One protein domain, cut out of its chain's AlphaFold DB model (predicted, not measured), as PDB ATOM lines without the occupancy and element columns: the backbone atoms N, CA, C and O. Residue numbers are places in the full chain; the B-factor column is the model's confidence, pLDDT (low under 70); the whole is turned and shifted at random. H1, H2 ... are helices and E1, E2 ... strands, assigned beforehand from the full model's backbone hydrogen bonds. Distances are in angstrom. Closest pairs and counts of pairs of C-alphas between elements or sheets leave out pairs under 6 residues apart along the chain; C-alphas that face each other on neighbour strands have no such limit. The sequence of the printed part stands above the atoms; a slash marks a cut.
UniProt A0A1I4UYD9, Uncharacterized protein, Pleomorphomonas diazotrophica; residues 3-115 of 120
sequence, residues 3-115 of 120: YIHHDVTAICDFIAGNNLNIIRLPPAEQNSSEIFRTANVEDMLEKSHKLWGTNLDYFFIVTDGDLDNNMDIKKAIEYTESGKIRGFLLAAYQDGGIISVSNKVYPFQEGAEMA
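Overview. This is residues 3 to 115 of the 120 residues of an uncharacterized protein of Pleomorphomonas diazotrophica (UniProt A0A1I4UYD9). A strongly twisted sheet of five strands forms the middle of a three-layer domain, with H2 packed on one face and H3 on the other; H1 packs on H2 and only grazes the sheet. Near the last printed residue, residues 113 to 114 pair antiparallel with residues 3 to 4 of E1. The printed part has 113 residues with three named helices and five named strands, in the order E1 H1 E2 H2 E3 H3 E4 E5. The sheet runs E1 E5 E4 E3 E2, antiparallel throughout; the class is mixed, with under half of the residues in named elements. The whole is compact and rounded, with a radius of gyration of the C-alphas of 13.0 A and spans of 30 by 30 by 24 A.

Arrangement. Start at edge strand E1, residues 3 to 5, and find its neighbour E5, residues 98 to 102, where N 5 and O 98 are 2.8 A apart. E5 forms a hairpin with E4, residues 87 to 92; look at N 99 and O 91, 2.7 A apart. Next comes E3, residues 59 to 63, with N 62 and O 88 at 2.8 A, and then edge strand E2, residues 21 to 25, with N 23 and O 61 at 2.8 A. H2, residues 38 to 48, has a height over the sheet of 8.5 A and runs along the strands over E4, at 7 degrees to it on the local plane; the closest C-alphas are those of Ser 48 and Ala 92, 5.3 A apart. H1, residues 9 to 17, touches H2 at a shallow tilt of 24 degrees, opposite ways, closest at the C-alphas of Cys 12 and Thr 38, 5.4 A apart. On the opposite face from H2, H3, residues 73 to 82, has a height of 8.5 A and runs slantwise to the strands, at 36 degrees to E4 on the local plane; its C-alpha 80 is 6.1 A from that of Phe 88. H2 and H3 are apart. In H1, H2 and H3 every O i to N i+4 pair is within hydrogen-bond range.

Along the chain. Find C-alpha 3 at (35.609, -47.584, 8.470), where E1 begins. H1 is 11.9 A long, H2 15.4 A and H3 14.0 A. E4 is the longest strand, 17.1 A from C-alpha 87 at (45.544, -51.007, -1.055). E5 ends at C-alpha 102, (42.307, -52.097, 4.749).

Size, cuts and confidence. The C-alphas of Glu 29 and Gly 111 are the two farthest apart, 37.2 A. The printed part has no cut, and the link from E2 to H2 is long, with 12 residues. The mean pLDDT of the printed part is 86.7; look for values under 70 at residues 26 to 34 and 68 to 70.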
ATOM      1  N   TYR A   3      36.067 -48.939   8.123       96.19
ATOM      2  CA  TYR A   3      35.609 -47.584   8.470       96.19
ATOM      3  C   TYR A   3      34.509 -47.115   7.529       96.19
ATOM      4  O   TYR A   3      34.612 -47.393   6.335       96.19
ATOM      5  N   ILE A   4      33.510 -46.402   8.048       96.00
ATOM      6  CA  ILE A   4      32.421 -45.805   7.266       96.00
ATOM      7  C   ILE A   4      32.685 -44.319   6.996       96.00
ATOM      8  O   ILE A   4      33.168 -43.590   7.861       96.00
ATOM      9  N   HIS A   5      32.356 -43.891   5.779       96.12
ATOM     10  CA  HIS A   5      32.569 -42.544   5.262       96.12
ATOM     11  C   HIS A   5      31.283 -42.021   4.628       96.12
ATOM     12  O   HIS A   5      30.756 -42.648   3.714       96.12
ATOM     13  N   HIS A   6      30.794 -40.868   5.082       94.75
ATOM     14  CA  HIS A   6      29.645 -40.178   4.471       94.75
ATOM     15  C   HIS A   6      30.064 -39.055   3.508       94.75
ATOM     16  O   HIS A   6      29.223 -38.469   2.836       94.75
ATOM     17  N   ASP A   7      31.365 -38.781   3.438       93.75
ATOM     18  CA  ASP A   7      32.020 -37.911   2.468       93.75
ATOM     19  C   ASP A   7      33.233 -38.668   1.916       93.75
ATOM     20  O   ASP A   7      33.966 -39.319   2.663       93.75
ATOM     21  N   VAL A   8      33.425 -38.616   0.602       95.38
ATOM     22  CA  VAL A   8      34.486 -39.339  -0.111       95.38
ATOM     23  C   VAL A   8      35.598 -38.423  -0.604       95.38
ATOM     24  O   VAL A   8      36.537 -38.915  -1.228       95.38
ATOM     25  N   THR A   9      35.540 -37.122  -0.312       96.50
ATOM     26  CA  THR A   9      36.538 -36.138  -0.761       96.50
ATOM     27  C   THR A   9      37.950 -36.559  -0.353       96.50
ATOM     28  O   THR A   9      38.819 -36.731  -1.204       96.50
ATOM     29  N   ALA A  10      38.160 -36.873   0.931       96.06
ATOM     30  CA  ALA A  10      39.463 -37.312   1.438       96.06
ATOM     31  C   ALA A  10      39.933 -38.652   0.834       96.06
ATOM     32  O   ALA A  10      41.132 -38.867   0.656       96.06
ATOM     33  N   ILE A  11      38.998 -39.549   0.495       96.56
ATOM     34  CA  ILE A  11      39.309 -40.801  -0.208       96.56
ATOM     35  C   ILE A  11      39.797 -40.483  -1.625       96.56
ATOM     36  O   ILE A  11      40.837 -40.985  -2.046       96.56
ATOM     37  N   CYS A  12      39.073 -39.635  -2.354       96.56
ATOM     38  CA  CYS A  12      39.392 -39.262  -3.730       96.56
ATOM     39  C   CYS A  12      40.727 -38.517  -3.824       96.56
ATOM     40  O   CYS A  12      41.557 -38.863  -4.667       96.56
ATOM     41  N   ASP A  13      40.971 -37.571  -2.917       96.50
ATOM     42  CA  ASP A  13      42.242 -36.851  -2.810       96.50
ATOM     43  C   ASP A  13      43.402 -37.810  -2.532       96.50
ATOM     44  O   ASP A  13      44.470 -37.698  -3.135       96.50
ATOM     45  N   PHE A  14      43.190 -38.801  -1.659       96.25
ATOM     46  CA  PHE A  14      44.199 -39.813  -1.368       96.25
ATOM     47  C   PHE A  14      44.514 -40.682  -2.593       96.25
ATOM     48  O   PHE A  14      45.687 -40.936  -2.874       96.25
ATOM     49  N   ILE A  15      43.494 -41.115  -3.340       95.06
ATOM     50  CA  ILE A  15      43.663 -41.894  -4.577       95.06
ATOM     51  C   ILE A  15      44.465 -41.098  -5.604       95.06
ATOM     52  O   ILE A  15      45.461 -41.598  -6.130       95.06
ATOM     53  N   ALA A  16      44.050 -39.856  -5.863       93.69
ATOM     54  CA  ALA A  16      44.676 -38.988  -6.850       93.69
ATOM     55  C   ALA A  16      46.113 -38.619  -6.454       93.69
ATOM     56  O   ALA A  16      47.027 -38.734  -7.267       93.69
ATOM     57  N   GLY A  17      46.338 -38.244  -5.192       94.00
ATOM     58  CA  GLY A  17      47.654 -37.856  -4.683       94.00
ATOM     59  C   GLY A  17      48.685 -38.987  -4.678       94.00
ATOM     60  O   GLY A  17      49.883 -38.717  -4.724       94.00
ATOM     61  N   ASN A  18      48.236 -40.247  -4.659       93.31
ATOM     62  CA  ASN A  18      49.103 -41.429  -4.671       93.31
ATOM     63  C   ASN A  18      49.102 -42.182  -6.015       93.31
ATOM     64  O   ASN A  18      49.726 -43.238  -6.100       93.31
ATOM     65  N   ASN A  19      48.438 -41.661  -7.058       90.31
ATOM     66  CA  ASN A  19      48.285 -42.314  -8.368       90.31
ATOM     67  C   ASN A  19      47.807 -43.777  -8.269       90.31
ATOM     68  O   ASN A  19      48.350 -44.663  -8.930       90.31
ATOM     69  N   LEU A  20      46.812 -44.038  -7.420       91.94
ATOM     70  CA  LEU A  20      46.283 -45.389  -7.234       91.94
ATOM     71  C   LEU A  20      45.287 -45.753  -8.335       91.94
ATOM     72  O   LEU A  20      44.499 -44.924  -8.793       91.94
ATOM     73  N   ASN A  21      45.287 -47.028  -8.709       90.44
ATOM     74  CA  ASN A  21      44.328 -47.592  -9.645       90.44
ATOM     75  C   ASN A  21      43.039 -47.958  -8.915       90.44
ATOM     76  O   ASN A  21      43.078 -48.456  -7.790       90.44
ATOM     77  N   ILE A  22      41.905 -47.758  -9.583       91.25
ATOM     78  CA  ILE A  22      40.594 -48.208  -9.118       91.25
ATOM     79  C   ILE A  22      40.163 -49.370 -10.010       91.25
ATOM     80  O   ILE A  22      40.120 -49.247 -11.233       91.25
ATOM     81  N   ILE A  23      39.840 -50.497  -9.392       88.50
ATOM     82  CA  ILE A  23      39.438 -51.728 -10.066       88.50
ATOM     83  C   ILE A  23      38.065 -52.113  -9.531       88.50
ATOM     84  O   ILE A  23      37.887 -52.272  -8.326       88.50
ATOM     85  N   ARG A  24      37.080 -52.264 -10.415       87.44
ATOM     86  CA  ARG A  24      35.752 -52.752 -10.039       87.44
ATOM     87  C   ARG A  24      35.750 -54.271  -9.988       87.44
ATOM     88  O   ARG A  24      36.094 -54.914 -10.973       87.44
ATOM     89  N   LEU A  25      35.301 -54.832  -8.873       83.06
ATOM     90  CA  LEU A  25      35.002 -56.256  -8.770       83.06
ATOM     91  C   LEU A  25      33.549 -56.492  -9.203       83.06
ATOM     92  O   LEU A  25      32.646 -55.933  -8.568       83.06
ATOM     93  N   PRO A  26      33.301 -57.261 -10.279       69.50
ATOM     94  CA  PRO A  26      31.951 -57.539 -10.750       69.50
ATOM     95  C   PRO A  26      31.250 -58.620  -9.903       69.50
ATOM     96  O   PRO A  26      31.914 -59.484  -9.325       69.50
ATOM     97  N   PRO A  27      29.906 -58.664  -9.921       62.38
ATOM     98  CA  PRO A  27      29.126 -59.813  -9.477       62.38
ATOM     99  C   PRO A  27      29.085 -60.850 -10.611       62.38
ATOM    100  O   PRO A  27      28.047 -61.060 -11.220       62.38
ATOM    101  N   ALA A  28      30.226 -61.466 -10.930       51.31
ATOM    102  CA  ALA A  28      30.399 -62.387 -12.061       51.31
ATOM    103  C   ALA A  28      30.090 -61.784 -13.467       51.31
ATOM    104  O   ALA A  28      29.243 -60.926 -13.669       51.31
ATOM    105  N   GLU A  29      30.831 -62.235 -14.480       50.91
ATOM    106  CA  GLU A  29      30.547 -62.057 -15.922       50.91
ATOM    107  C   GLU A  29      30.749 -60.688 -16.614       50.91
ATOM    108  O   GLU A  29      30.649 -60.637 -17.840       50.91
ATOM    109  N   GLN A  30      31.141 -59.599 -15.940       51.38
ATOM    110  CA  GLN A  30      31.544 -58.357 -16.637       51.38
ATOM    111  C   GLN A  30      33.066 -58.196 -16.743       51.38
ATOM    112  O   GLN A  30      33.703 -57.511 -15.949       51.38
ATOM    113  N   ASN A  31      33.646 -58.796 -17.787       49.56
ATOM    114  CA  ASN A  31      34.982 -58.450 -18.279       49.56
ATOM    115  C   ASN A  31      34.882 -57.238 -19.214       49.56
ATOM    116  O   ASN A  31      34.842 -57.390 -20.435       49.56
ATOM    117  N   SER A  32      34.825 -56.029 -18.662       49.75
ATOM    118  CA  SER A  32      35.013 -54.807 -19.448       49.75
ATOM    119  C   SER A  32      36.243 -54.067 -18.951       49.75
ATOM    120  O   SER A  32      36.349 -53.777 -17.762       49.75
ATOM    121  N   SER A  33      37.161 -53.740 -19.863       53.12
ATOM    122  CA  SER A  33      38.316 -52.865 -19.622       53.12
ATOM    123  C   SER A  33      37.869 -51.409 -19.438       53.12
ATOM    124  O   SER A  33      38.226 -50.527 -20.217       53.12
ATOM    125  N   GLU A  34      37.015 -51.162 -18.450       66.62
ATOM    126  CA  GLU A  34      36.563 -49.826 -18.091       66.62
ATOM    127  C   GLU A  34      37.610 -49.179 -17.176       66.62
ATOM    128  O   GLU A  34      38.084 -49.784 -16.215       66.62
ATOM    129  N   ILE A  35      38.018 -47.954 -17.510       71.00
ATOM    130  CA  ILE A  35      38.941 -47.173 -16.685       71.00
ATOM    131  C   ILE A  35      38.113 -46.499 -15.593       71.00
ATOM    132  O   ILE A  35      37.373 -45.556 -15.881       71.00
ATOM    133  N   PHE A  36      38.266 -46.949 -14.350       83.06
ATOM    134  CA  PHE A  36      37.611 -46.328 -13.202       83.06
ATOM    135  C   PHE A  36      38.436 -45.150 -12.673       83.06
ATOM    136  O   PHE A  36      39.665 -45.197 -12.608       83.06
ATOM    137  N   ARG A  37      37.746 -44.069 -12.309       89.25
ATOM    138  CA  ARG A  37      38.305 -42.819 -11.773       89.25
ATOM    139  C   ARG A  37      37.646 -42.472 -10.441       89.25
ATOM    140  O   ARG A  37      36.663 -43.092 -10.050       89.25
ATOM    141  N   THR A  38      38.158 -41.455  -9.754       92.00
ATOM    142  CA  THR A  38      37.585 -40.958  -8.488       92.00
ATOM    143  C   THR A  38      36.106 -40.584  -8.614       92.00
ATOM    144  O   THR A  38      35.337 -40.876  -7.709       92.00
ATOM    145  N   ALA A  39      35.671 -40.095  -9.781       92.38
ATOM    146  CA  ALA A  39      34.257 -39.856 -10.083       92.38
ATOM    147  C   ALA A  39      33.362 -41.103  -9.912       92.38
ATOM    148  O   ALA A  39      32.181 -40.991  -9.607       92.38
ATOM    149  N   ASN A  40      33.908 -42.315 -10.072       93.31
ATOM    150  CA  ASN A  40      33.167 -43.550  -9.811       93.31
ATOM    151  C   ASN A  40      32.982 -43.821  -8.309       93.31
ATOM    152  O   ASN A  40      32.023 -44.487  -7.930       93.31
ATOM    153  N   VAL A  41      33.875 -43.314  -7.454       93.50
ATOM    154  CA  VAL A  41      33.724 -43.374  -5.992       93.50
ATOM    155  C   VAL A  41      32.638 -42.398  -5.539       93.50
ATOM    156  O   VAL A  41      31.801 -42.757  -4.718       93.50
ATOM    157  N   GLU A  42      32.595 -41.202  -6.127       95.12
ATOM    158  CA  GLU A  42      31.517 -40.227  -5.908       95.12
ATOM    159  C   GLU A  42      30.157 -40.793  -6.349       95.12
ATOM    160  O   GLU A  42      29.202 -40.785  -5.576       95.12
ATOM    161  N   ASP A  43      30.085 -41.396  -7.540       93.38
ATOM    162  CA  ASP A  43      28.878 -42.082  -8.027       93.38
ATOM    163  C   ASP A  43      28.469 -43.263  -7.125       93.38
ATOM    164  O   ASP A  43      27.281 -43.478  -6.877       93.38
ATOM    165  N   MET A  44      29.429 -44.015  -6.568       93.62
ATOM    166  CA  MET A  44      29.133 -45.048  -5.568       93.62
ATOM    167  C   MET A  44      28.495 -44.447  -4.311       93.62
ATOM    168  O   MET A  44      27.526 -45.022  -3.809       93.62
ATOM    169  N   LEU A  45      28.984 -43.301  -3.822       94.50
ATOM    170  CA  LEU A  45      28.379 -42.605  -2.684       94.50
ATOM    171  C   LEU A  45      26.952 -42.159  -3.024       94.50
ATOM    172  O   LEU A  45      26.026 -42.466  -2.277       94.50
ATOM    173  N   GLU A  46      26.728 -41.523  -4.173       93.38
ATOM    174  CA  GLU A  46      25.379 -41.113  -4.589       93.38
ATOM    175  C   GLU A  46      24.406 -42.295  -4.690       93.38
ATOM    176  O   GLU A  46      23.243 -42.200  -4.283       93.38
ATOM    177  N   LYS A  47      24.876 -43.427  -5.223       92.19
ATOM    178  CA  LYS A  47      24.095 -44.666  -5.304       92.19
ATOM    179  C   LYS A  47      23.810 -45.251  -3.932       92.19
ATOM    180  O   LYS A  47      22.706 -45.749  -3.727       92.19
ATOM    181  N   SER A  48      24.756 -45.154  -3.000       91.81
ATOM    182  CA  SER A  48      24.605 -45.668  -1.638       91.81
ATOM    183  C   SER A  48      23.401 -45.056  -0.910       91.81
ATOM    184  O   SER A  48      22.688 -45.761  -0.211       91.81
ATOM    185  N   HIS A  49      23.066 -43.788  -1.178       89.62
ATOM    186  CA  HIS A  49      21.878 -43.127  -0.621       89.62
ATOM    187  C   HIS A  49      20.537 -43.657  -1.159       89.62
ATOM    188  O   HIS A  49      19.476 -43.318  -0.632       89.62
ATOM    189  N   LYS A  50      20.558 -44.440  -2.243       89.06
ATOM    190  CA  LYS A  50      19.366 -44.974  -2.922       89.06
ATOM    191  C   LYS A  50      19.181 -46.475  -2.678       89.06
ATOM    192  O   LYS A  50      18.282 -47.086  -3.254       89.06
ATOM    193  N   LEU A  51      20.031 -47.070  -1.846       82.06
ATOM    194  CA  LEU A  51      20.008 -48.482  -1.494       82.06
ATOM    195  C   LEU A  51      18.985 -48.732  -0.377       82.06
ATOM    196  O   LEU A  51      19.315 -48.830   0.796       82.06
ATOM    197  N   TRP A  52      17.702 -48.825  -0.717       77.25
ATOM    198  CA  TRP A  52      16.638 -49.074   0.266       77.25
ATOM    199  C   TRP A  52      16.612 -50.536   0.749       77.25
ATOM    200  O   TRP A  52      15.739 -51.312   0.361       77.25
ATOM    201  N   GLY A  53      17.575 -50.916   1.593       72.94
ATOM    202  CA  GLY A  53      17.724 -52.285   2.110       72.94
ATOM    203  C   GLY A  53      18.351 -53.264   1.110       72.94
ATOM    204  O   GLY A  53      18.193 -54.478   1.245       72.94
ATOM    205  N   THR A  54      19.016 -52.740   0.080       79.69
ATOM    206  CA  THR A  54      19.744 -53.509  -0.935       79.69
ATOM    207  C   THR A  54      21.235 -53.182  -0.884       79.69
ATOM    208  O   THR A  54      21.645 -52.187  -0.297       79.69
ATOM    209  N   ASN A  55      22.064 -54.013  -1.515       80.62
ATOM    210  CA  ASN A  55      23.491 -53.744  -1.679       80.62
ATOM    211  C   ASN A  55      23.785 -53.380  -3.135       80.62
ATOM    212  O   ASN A  55      23.061 -53.800  -4.036       80.62
ATOM    213  N   LEU A  56      24.856 -52.619  -3.378       81.94
ATOM    214  CA  LEU A  56      25.415 -52.571  -4.726       81.94
ATOM    215  C   LEU A  56      26.075 -53.908  -5.038       81.94
ATOM    216  O   LEU A  56      26.831 -54.442  -4.230       81.94
ATOM    217  N   ASP A  57      25.855 -54.392  -6.254       81.44
ATOM    218  CA  ASP A  57      26.407 -55.667  -6.706       81.44
ATOM    219  C   ASP A  57      27.905 -55.577  -7.057       81.44
ATOM    220  O   ASP A  57      28.434 -56.418  -7.771       81.44
ATOM    221  N   TYR A  58      28.609 -54.530  -6.629       85.50
ATOM    222  CA  TYR A  58      30.018 -54.345  -6.949       85.50
ATOM    223  C   TYR A  58      30.769 -53.592  -5.857       85.50
ATOM    224  O   TYR A  58      30.206 -52.822  -5.079       85.50
ATOM    225  N   PHE A  59      32.080 -53.803  -5.870       89.44
ATOM    226  CA  PHE A  59      33.046 -53.230  -4.942       89.44
ATOM    227  C   PHE A  59      34.162 -52.595  -5.756       89.44
ATOM    228  O   PHE A  59      34.394 -52.987  -6.902       89.44
ATOM    229  N   PHE A  60      34.876 -51.642  -5.168       91.94
ATOM    230  CA  PHE A  60      36.121 -51.155  -5.750       91.94
ATOM    231  C   PHE A  60      37.306 -51.633  -4.926       91.94
ATOM    232  O   PHE A  60      37.299 -51.510  -3.707       91.94
ATOM    233  N   ILE A  61      38.344 -52.137  -5.580       92.12
ATOM    234  CA  ILE A  61      39.679 -52.216  -4.998       92.12
ATOM    235  C   ILE A  61      40.459 -51.002  -5.480       92.12
ATOM    236  O   ILE A  61      40.503 -50.712  -6.672       92.12
ATOM    237  N   VAL A  62      41.100 -50.324  -4.543       93.38
ATOM    238  CA  VAL A  62      42.050 -49.254  -4.801       93.38
ATOM    239  C   VAL A  62      43.444 -49.756  -4.453       93.38
ATOM    240  O   VAL A  62      43.686 -50.137  -3.309       93.38
ATOM    241  N   THR A  63      44.358 -49.777  -5.419       91.69
ATOM    242  CA  THR A  63      45.676 -50.425  -5.283       91.69
ATOM    243  C   THR A  63      46.725 -49.763  -6.179       91.69
ATOM    244  O   THR A  63      46.386 -49.155  -7.192       91.69
ATOM    245  N   ASP A  64      48.003 -49.879  -5.817       87.69
ATOM    246  CA  ASP A  64      49.138 -49.450  -6.651       87.69
ATOM    247  C   ASP A  64      49.585 -50.523  -7.666       87.69
ATOM    248  O   ASP A  64      50.305 -50.219  -8.615       87.69
ATOM    249  N   GLY A  65      49.156 -51.773  -7.478       81.44
ATOM    250  CA  GLY A  65      49.498 -52.912  -8.334       81.44
ATOM    251  C   GLY A  65      48.349 -53.416  -9.206       81.44
ATOM    252  O   GLY A  65      47.180 -53.124  -8.956       81.44
ATOM    253  N   ASP A  66      48.699 -54.234 -10.196       73.31
ATOM    254  CA  ASP A  66      47.733 -54.974 -11.002       73.31
ATOM    255  C   ASP A  66      47.065 -56.079 -10.179       73.31
ATOM    256  O   ASP A  66      47.685 -56.726  -9.329       73.31
ATOM    257  N   LEU A  67      45.787 -56.312 -10.454       73.25
ATOM    258  CA  LEU A  67      44.977 -57.303  -9.762       73.25
ATOM    259  C   LEU A  67      44.262 -58.176 -10.785       73.25
ATOM    260  O   LEU A  67      43.847 -57.705 -11.842       73.25
ATOM    261  N   ASP A  68      44.134 -59.463 -10.472       68.62
ATOM    262  CA  ASP A  68      43.355 -60.374 -11.302       68.62
ATOM    263  C   ASP A  68      41.868 -60.015 -11.177       68.62
ATOM    264  O   ASP A  68      41.289 -60.075 -10.089       68.62
ATOM    265  N   ASN A  69      41.254 -59.642 -12.300       64.12
ATOM    266  CA  ASN A  69      39.856 -59.221 -12.379       64.12
ATOM    267  C   ASN A  69      38.860 -60.344 -12.022       64.12
ATOM    268  O   ASN A  69      37.681 -60.065 -11.821       64.12
ATOM    269  N   ASN A  70      39.313 -61.599 -11.901       67.25
ATOM    270  CA  ASN A  70      38.474 -62.745 -11.523       67.25
ATOM    271  C   ASN A  70      38.409 -63.004 -10.005       67.25
ATOM    272  O   ASN A  70      38.055 -64.104  -9.566       67.25
ATOM    273  N   MET A  71      38.786 -62.029  -9.176       76.50
ATOM    274  CA  MET A  71      38.757 -62.185  -7.725       76.50
ATOM    275  C   MET A  71      37.335 -62.056  -7.164       76.50
ATOM    276  O   MET A  71      36.694 -61.019  -7.287       76.50
ATOM    277  N   ASP A  72      36.873 -63.106  -6.482       79.44
ATOM    278  CA  ASP A  72      35.644 -63.061  -5.686       79.44
ATOM    279  C   ASP A  72      35.777 -62.083  -4.506       79.44
ATOM    280  O   ASP A  72      36.847 -61.934  -3.905       79.44
ATOM    281  N   ILE A  73      34.665 -61.462  -4.124       81.00
ATOM    282  CA  ILE A  73      34.592 -60.446  -3.080       81.00
ATOM    283  C   ILE A  73      35.147 -60.919  -1.736       81.00
ATOM    284  O   ILE A  73      35.900 -60.192  -1.086       81.00
ATOM    285  N   LYS A  74      34.834 -62.154  -1.324       83.94
ATOM    286  CA  LYS A  74      35.313 -62.697  -0.046       83.94
ATOM    287  C   LYS A  74      36.833 -62.777  -0.027       83.94
ATOM    288  O   LYS A  74      37.459 -62.390   0.958       83.94
ATOM    289  N   LYS A  75      37.431 -63.196  -1.147       86.06
ATOM    290  CA  LYS A  75      38.889 -63.214  -1.315       86.06
ATOM    291  C   LYS A  75      39.465 -61.805  -1.350       86.06
ATOM    292  O   LYS A  75      40.506 -61.585  -0.745       86.06
ATOM    293  N   ALA A  76      38.800 -60.857  -2.007       85.69
ATOM    294  CA  ALA A  76      39.260 -59.474  -2.058       85.69
ATOM    295  C   ALA A  76      39.305 -58.824  -0.670       85.69
ATOM    296  O   ALA A  76      40.305 -58.190  -0.324       85.69
ATOM    297  N   ILE A  77      38.273 -59.035   0.152       88.06
ATOM    298  CA  ILE A  77      38.249 -58.581   1.547       88.06
ATOM    299  C   ILE A  77      39.385 -59.249   2.331       88.06
ATOM    300  O   ILE A  77      40.204 -58.548   2.922       88.06
ATOM    301  N   GLU A  78      39.506 -60.579   2.276       89.38
ATOM    302  CA  GLU A  78      40.564 -61.321   2.978       89.38
ATOM    303  C   GLU A  78      41.972 -60.852   2.570       89.38
ATOM    304  O   GLU A  78      42.860 -60.664   3.406       89.38
ATOM    305  N   TYR A  79      42.203 -60.639   1.275       89.56
ATOM    306  CA  TYR A  79      43.505 -60.238   0.742       89.56
ATOM    307  C   TYR A  79      43.843 -58.799   1.118       89.56
ATOM    308  O   TYR A  79      45.001 -58.492   1.410       89.56
ATOM    309  N   THR A  80      42.833 -57.934   1.161       90.50
ATOM    310  CA  THR A  80      42.976 -56.550   1.608       90.50
ATOM    311  C   THR A  80      43.258 -56.484   3.106       90.50
ATOM    312  O   THR A  80      44.136 -55.738   3.524       90.50
ATOM    313  N   GLU A  81      42.582 -57.290   3.929       90.50
ATOM    314  CA  GLU A  81      42.799 -57.313   5.382       90.50
ATOM    315  C   GLU A  81      44.116 -57.978   5.788       90.50
ATOM    316  O   GLU A  81      44.765 -57.528   6.731       90.50
ATOM    317  N   SER A  82      44.544 -59.013   5.062       90.50
ATOM    318  CA  SER A  82      45.839 -59.674   5.282       90.50
ATOM    319  C   SER A  82      47.031 -58.893   4.718       90.50
ATOM    320  O   SER A  82      48.176 -59.228   5.014       90.50
ATOM    321  N   GLY A  83      46.788 -57.850   3.915       88.06
ATOM    322  CA  GLY A  83      47.837 -57.046   3.283       88.06
ATOM    323  C   GLY A  83      48.497 -57.697   2.069       88.06
ATOM    324  O   GLY A  83      49.559 -57.244   1.642       88.06
ATOM    325  N   LYS A  84      47.890 -58.749   1.500       87.50
ATOM    326  CA  LYS A  84      48.310 -59.316   0.207       87.50
ATOM    327  C   LYS A  84      48.093 -58.321  -0.932       87.50
ATOM    328  O   LYS A  84      48.878 -58.303  -1.874       87.50
ATOM    329  N   ILE A  85      47.050 -57.499  -0.825       86.50
ATOM    330  CA  ILE A  85      46.812 -56.353  -1.704       86.50
ATOM    331  C   ILE A  85      47.329 -55.101  -0.996       86.50
ATOM    332  O   ILE A  85      46.951 -54.813   0.142       86.50
ATOM    333  N   ARG A  86      48.196 -54.350  -1.676       89.06
ATOM    334  CA  ARG A  86      48.699 -53.059  -1.199       89.06
ATOM    335  C   ARG A  86      47.695 -51.969  -1.546       89.06
ATOM    336  O   ARG A  86      47.820 -51.265  -2.539       89.06
ATOM    337  N   GLY A  87      46.661 -51.869  -0.725       92.44
ATOM    338  CA  GLY A  87      45.544 -51.007  -1.055       92.44
ATOM    339  C   GLY A  87      44.452 -50.999  -0.006       92.44
ATOM    340  O   GLY A  87      44.691 -51.298   1.170       92.44
ATOM    341  N   PHE A  88      43.263 -50.632  -0.451       94.94
ATOM    342  CA  PHE A  88      42.031 -50.709   0.317       94.94
ATOM    343  C   PHE A  88      40.861 -51.059  -0.601       94.94
ATOM    344  O   PHE A  88      40.918 -50.862  -1.810       94.94
ATOM    345  N   LEU A  89      39.796 -51.590  -0.019       94.31
ATOM    346  CA  LEU A  89      38.557 -51.926  -0.708       94.31
ATOM    347  C   LEU A  89      37.464 -50.947  -0.288       94.31
ATOM    348  O   LEU A  89      37.416 -50.550   0.873       94.31
ATOM    349  N   LEU A  90      36.600 -50.563  -1.221       95.06
ATOM    350  CA  LEU A  90      35.447 -49.697  -1.016       95.06
ATOM    351  C   LEU A  90      34.156 -50.458  -1.327       95.06
ATOM    352  O   LEU A  90      34.037 -51.114  -2.366       95.06
ATOM    353  N   ALA A  91      33.196 -50.339  -0.420       92.94
ATOM    354  CA  ALA A  91      31.872 -50.938  -0.495       92.94
ATOM    355  C   ALA A  91      30.808 -49.873  -0.228       92.94
ATOM    356  O   ALA A  91      30.967 -49.085   0.698       92.94
ATOM    357  N   ALA A  92      29.702 -49.863  -0.968       93.06
ATOM    358  CA  ALA A  92      28.585 -48.990  -0.614       93.06
ATOM    359  C   ALA A  92      27.865 -49.487   0.647       93.06
ATOM    360  O   ALA A  92      27.668 -50.691   0.828       93.06
ATOM    361  N   TYR A  93      27.442 -48.546   1.490       90.38
ATOM    362  CA  TYR A  93      26.581 -48.791   2.639       90.38
ATOM    363  C   TYR A  93      25.159 -48.292   2.370       90.38
ATOM    364  O   TYR A  93      24.962 -47.186   1.877       90.38
ATOM    365  N   GLN A  94      24.169 -49.117   2.705       84.81
ATOM    366  CA  GLN A  94      22.783 -48.938   2.271       84.81
ATOM    367  C   GLN A  94      22.088 -47.660   2.779       84.81
ATOM    368  O   GLN A  94      21.208 -47.133   2.110       84.81
ATOM    369  N   ASP A  95      22.524 -47.095   3.907       82.88
ATOM    370  CA  ASP A  95      21.918 -45.872   4.460       82.88
ATOM    371  C   ASP A  95      22.667 -44.592   4.053       82.88
ATOM    372  O   ASP A  95      22.535 -43.543   4.687       82.88
ATOM    373  N   GLY A  96      23.459 -44.668   2.983       87.06
ATOM    374  CA  GLY A  96      24.314 -43.577   2.541       87.06
ATOM    375  C   GLY A  96      25.676 -43.634   3.211       87.06
ATOM    376  O   GLY A  96      25.817 -43.395   4.408       87.06
ATOM    377  N   GLY A  97      26.697 -43.927   2.423       92.75
ATOM    378  CA  GLY A  97      28.084 -43.968   2.846       92.75
ATOM    379  C   GLY A  97      28.882 -45.013   2.080       92.75
ATOM    380  O   GLY A  97      28.343 -45.857   1.360       92.75
ATOM    381  N   ILE A  98      30.192 -44.972   2.267       95.56
ATOM    382  CA  ILE A  98      31.128 -45.956   1.743       95.56
ATOM    383  C   ILE A  98      31.915 -46.546   2.901       95.56
ATOM    384  O   ILE A  98      32.461 -45.833   3.739       95.56
ATOM    385  N   ILE A  99      32.004 -47.867   2.929       95.38
ATOM    386  CA  ILE A  99      32.856 -48.605   3.845       95.38
ATOM    387  C   ILE A  99      34.190 -48.852   3.163       95.38
ATOM    388  O   ILE A  99      34.259 -49.431   2.082       95.38
ATOM    389  N   SER A 100      35.256 -48.427   3.827       96.12
ATOM    390  CA  SER A 100      36.632 -48.726   3.451       96.12
ATOM    391  C   SER A 100      37.165 -49.899   4.268       96.12
ATOM    392  O   SER A 100      36.980 -49.940   5.487       96.12
ATOM    393  N   VAL A 101      37.853 -50.830   3.613       94.88
ATOM    394  CA  VAL A 101      38.499 -51.992   4.230       94.88
ATOM    395  C   VAL A 101      39.986 -51.979   3.905       94.88
ATOM    396  O   VAL A 101      40.361 -51.804   2.753       94.88
ATOM    397  N   SER A 102      40.845 -52.172   4.901       94.50
ATOM    398  CA  SER A 102      42.307 -52.097   4.749       94.50
ATOM    399  C   SER A 102      43.044 -52.921   5.812       94.50
ATOM    400  O   SER A 102      42.499 -53.196   6.884       94.50
ATOM    401  N   ASN A 103      44.302 -53.305   5.564       94.50
ATOM    402  CA  ASN A 103      45.163 -53.948   6.573       94.50
ATOM    403  C   ASN A 103      45.799 -52.960   7.569       94.50
ATOM    404  O   ASN A 103      46.368 -53.376   8.575       94.50
ATOM    405  N   LYS A 104      45.726 -51.659   7.282       93.94
ATOM    406  CA  LYS A 104      46.273 -50.565   8.092       93.94
ATOM    407  C   LYS A 104      45.340 -49.358   8.054       93.94
ATOM    408  O   LYS A 104      44.493 -49.269   7.168       93.94
ATOM    409  N   VAL A 105      45.541 -48.419   8.972       95.06
ATOM    410  CA  VAL A 105      44.849 -47.124   8.950       95.06
ATOM    411  C   VAL A 105      45.513 -46.218   7.913       95.06
ATOM    412  O   VAL A 105      46.728 -46.013   7.955       95.06
ATOM    413  N   TYR A 106      44.730 -45.716   6.964       94.75
ATOM    414  CA  TYR A 106      45.138 -44.678   6.018       94.75
ATOM    415  C   TYR A 106      44.797 -43.282   6.558       94.75
ATOM    416  O   TYR A 106      43.861 -43.166   7.346       94.75
ATOM    417  N   PRO A 107      45.473 -42.213   6.093       96.12
ATOM    418  CA  PRO A 107      45.203 -40.850   6.561       96.12
ATOM    419  C   PRO A 107      43.732 -40.428   6.445       96.12
ATOM    420  O   PRO A 107      43.199 -39.808   7.355       96.12
ATOM    421  N   PHE A 108      43.032 -40.827   5.375       95.62
ATOM    422  CA  PHE A 108      41.605 -40.521   5.199       95.62
ATOM    423  C   PHE A 108      40.679 -41.283   6.169       95.62
ATOM    424  O   PHE A 108      39.495 -40.981   6.250       95.62
ATOM    425  N   GLN A 109      41.189 -42.299   6.871       95.81
ATOM    426  CA  GLN A 109      40.452 -43.072   7.878       95.81
ATOM    427  C   GLN A 109      40.676 -42.531   9.294       95.81
ATOM    428  O   GLN A 109      40.012 -42.977  10.231       95.81
ATOM    429  N   GLU A 110      41.603 -41.591   9.485       93.62
ATOM    430  CA  GLU A 110      41.841 -40.991  10.793       93.62
ATOM    431  C   GLU A 110      40.629 -40.151  11.211       93.62
ATOM    432  O   GLU A 110      40.227 -39.214  10.527       93.62
ATOM    433  N   GLY A 111      40.009 -40.518  12.335       89.69
ATOM    434  CA  GLY A 111      38.787 -39.872  12.824       89.69
ATOM    435  C   GLY A 111      37.489 -40.364  12.172       89.69
ATOM    436  O   GLY A 111      36.420 -39.948  12.614       89.69
ATOM    437  N   ALA A 112      37.556 -41.268  11.188       93.50
ATOM    438  CA  ALA A 112      36.373 -41.929  10.641       93.50
ATOM    439  C   ALA A 112      35.781 -42.933  11.646       93.50
ATOM    440  O   ALA A 112      36.497 -43.537  12.454       93.50
ATOM    441  N   GLU A 113      34.467 -43.151  11.580       94.12
ATOM    442  CA  GLU A 113      33.792 -44.117  12.445       94.12
ATOM    443  C   GLU A 113      34.146 -45.554  12.033       94.12
ATOM    444  O   GLU A 113      34.158 -45.911  10.852       94.12
ATOM    445  N   MET A 114      34.440 -46.408  13.016       94.31
ATOM    446  CA  MET A 114      34.720 -47.818  12.760       94.31
ATOM    447  C   MET A 114      33.442 -48.586  12.411       94.31
ATOM    448  O   MET A 114      32.534 -48.718  13.227       94.31
ATOM    449  N   ALA A 115      33.439 -49.233  11.248       92.75
ATOM    450  CA  ALA A 115      32.356 -50.107  10.802       92.75
ATOM    451  C   ALA A 115      32.579 -51.557  11.278       92.75
ATOM    452  O   ALA A 115      32.660 -52.489  10.478       92.75
TER     453      ALA A 115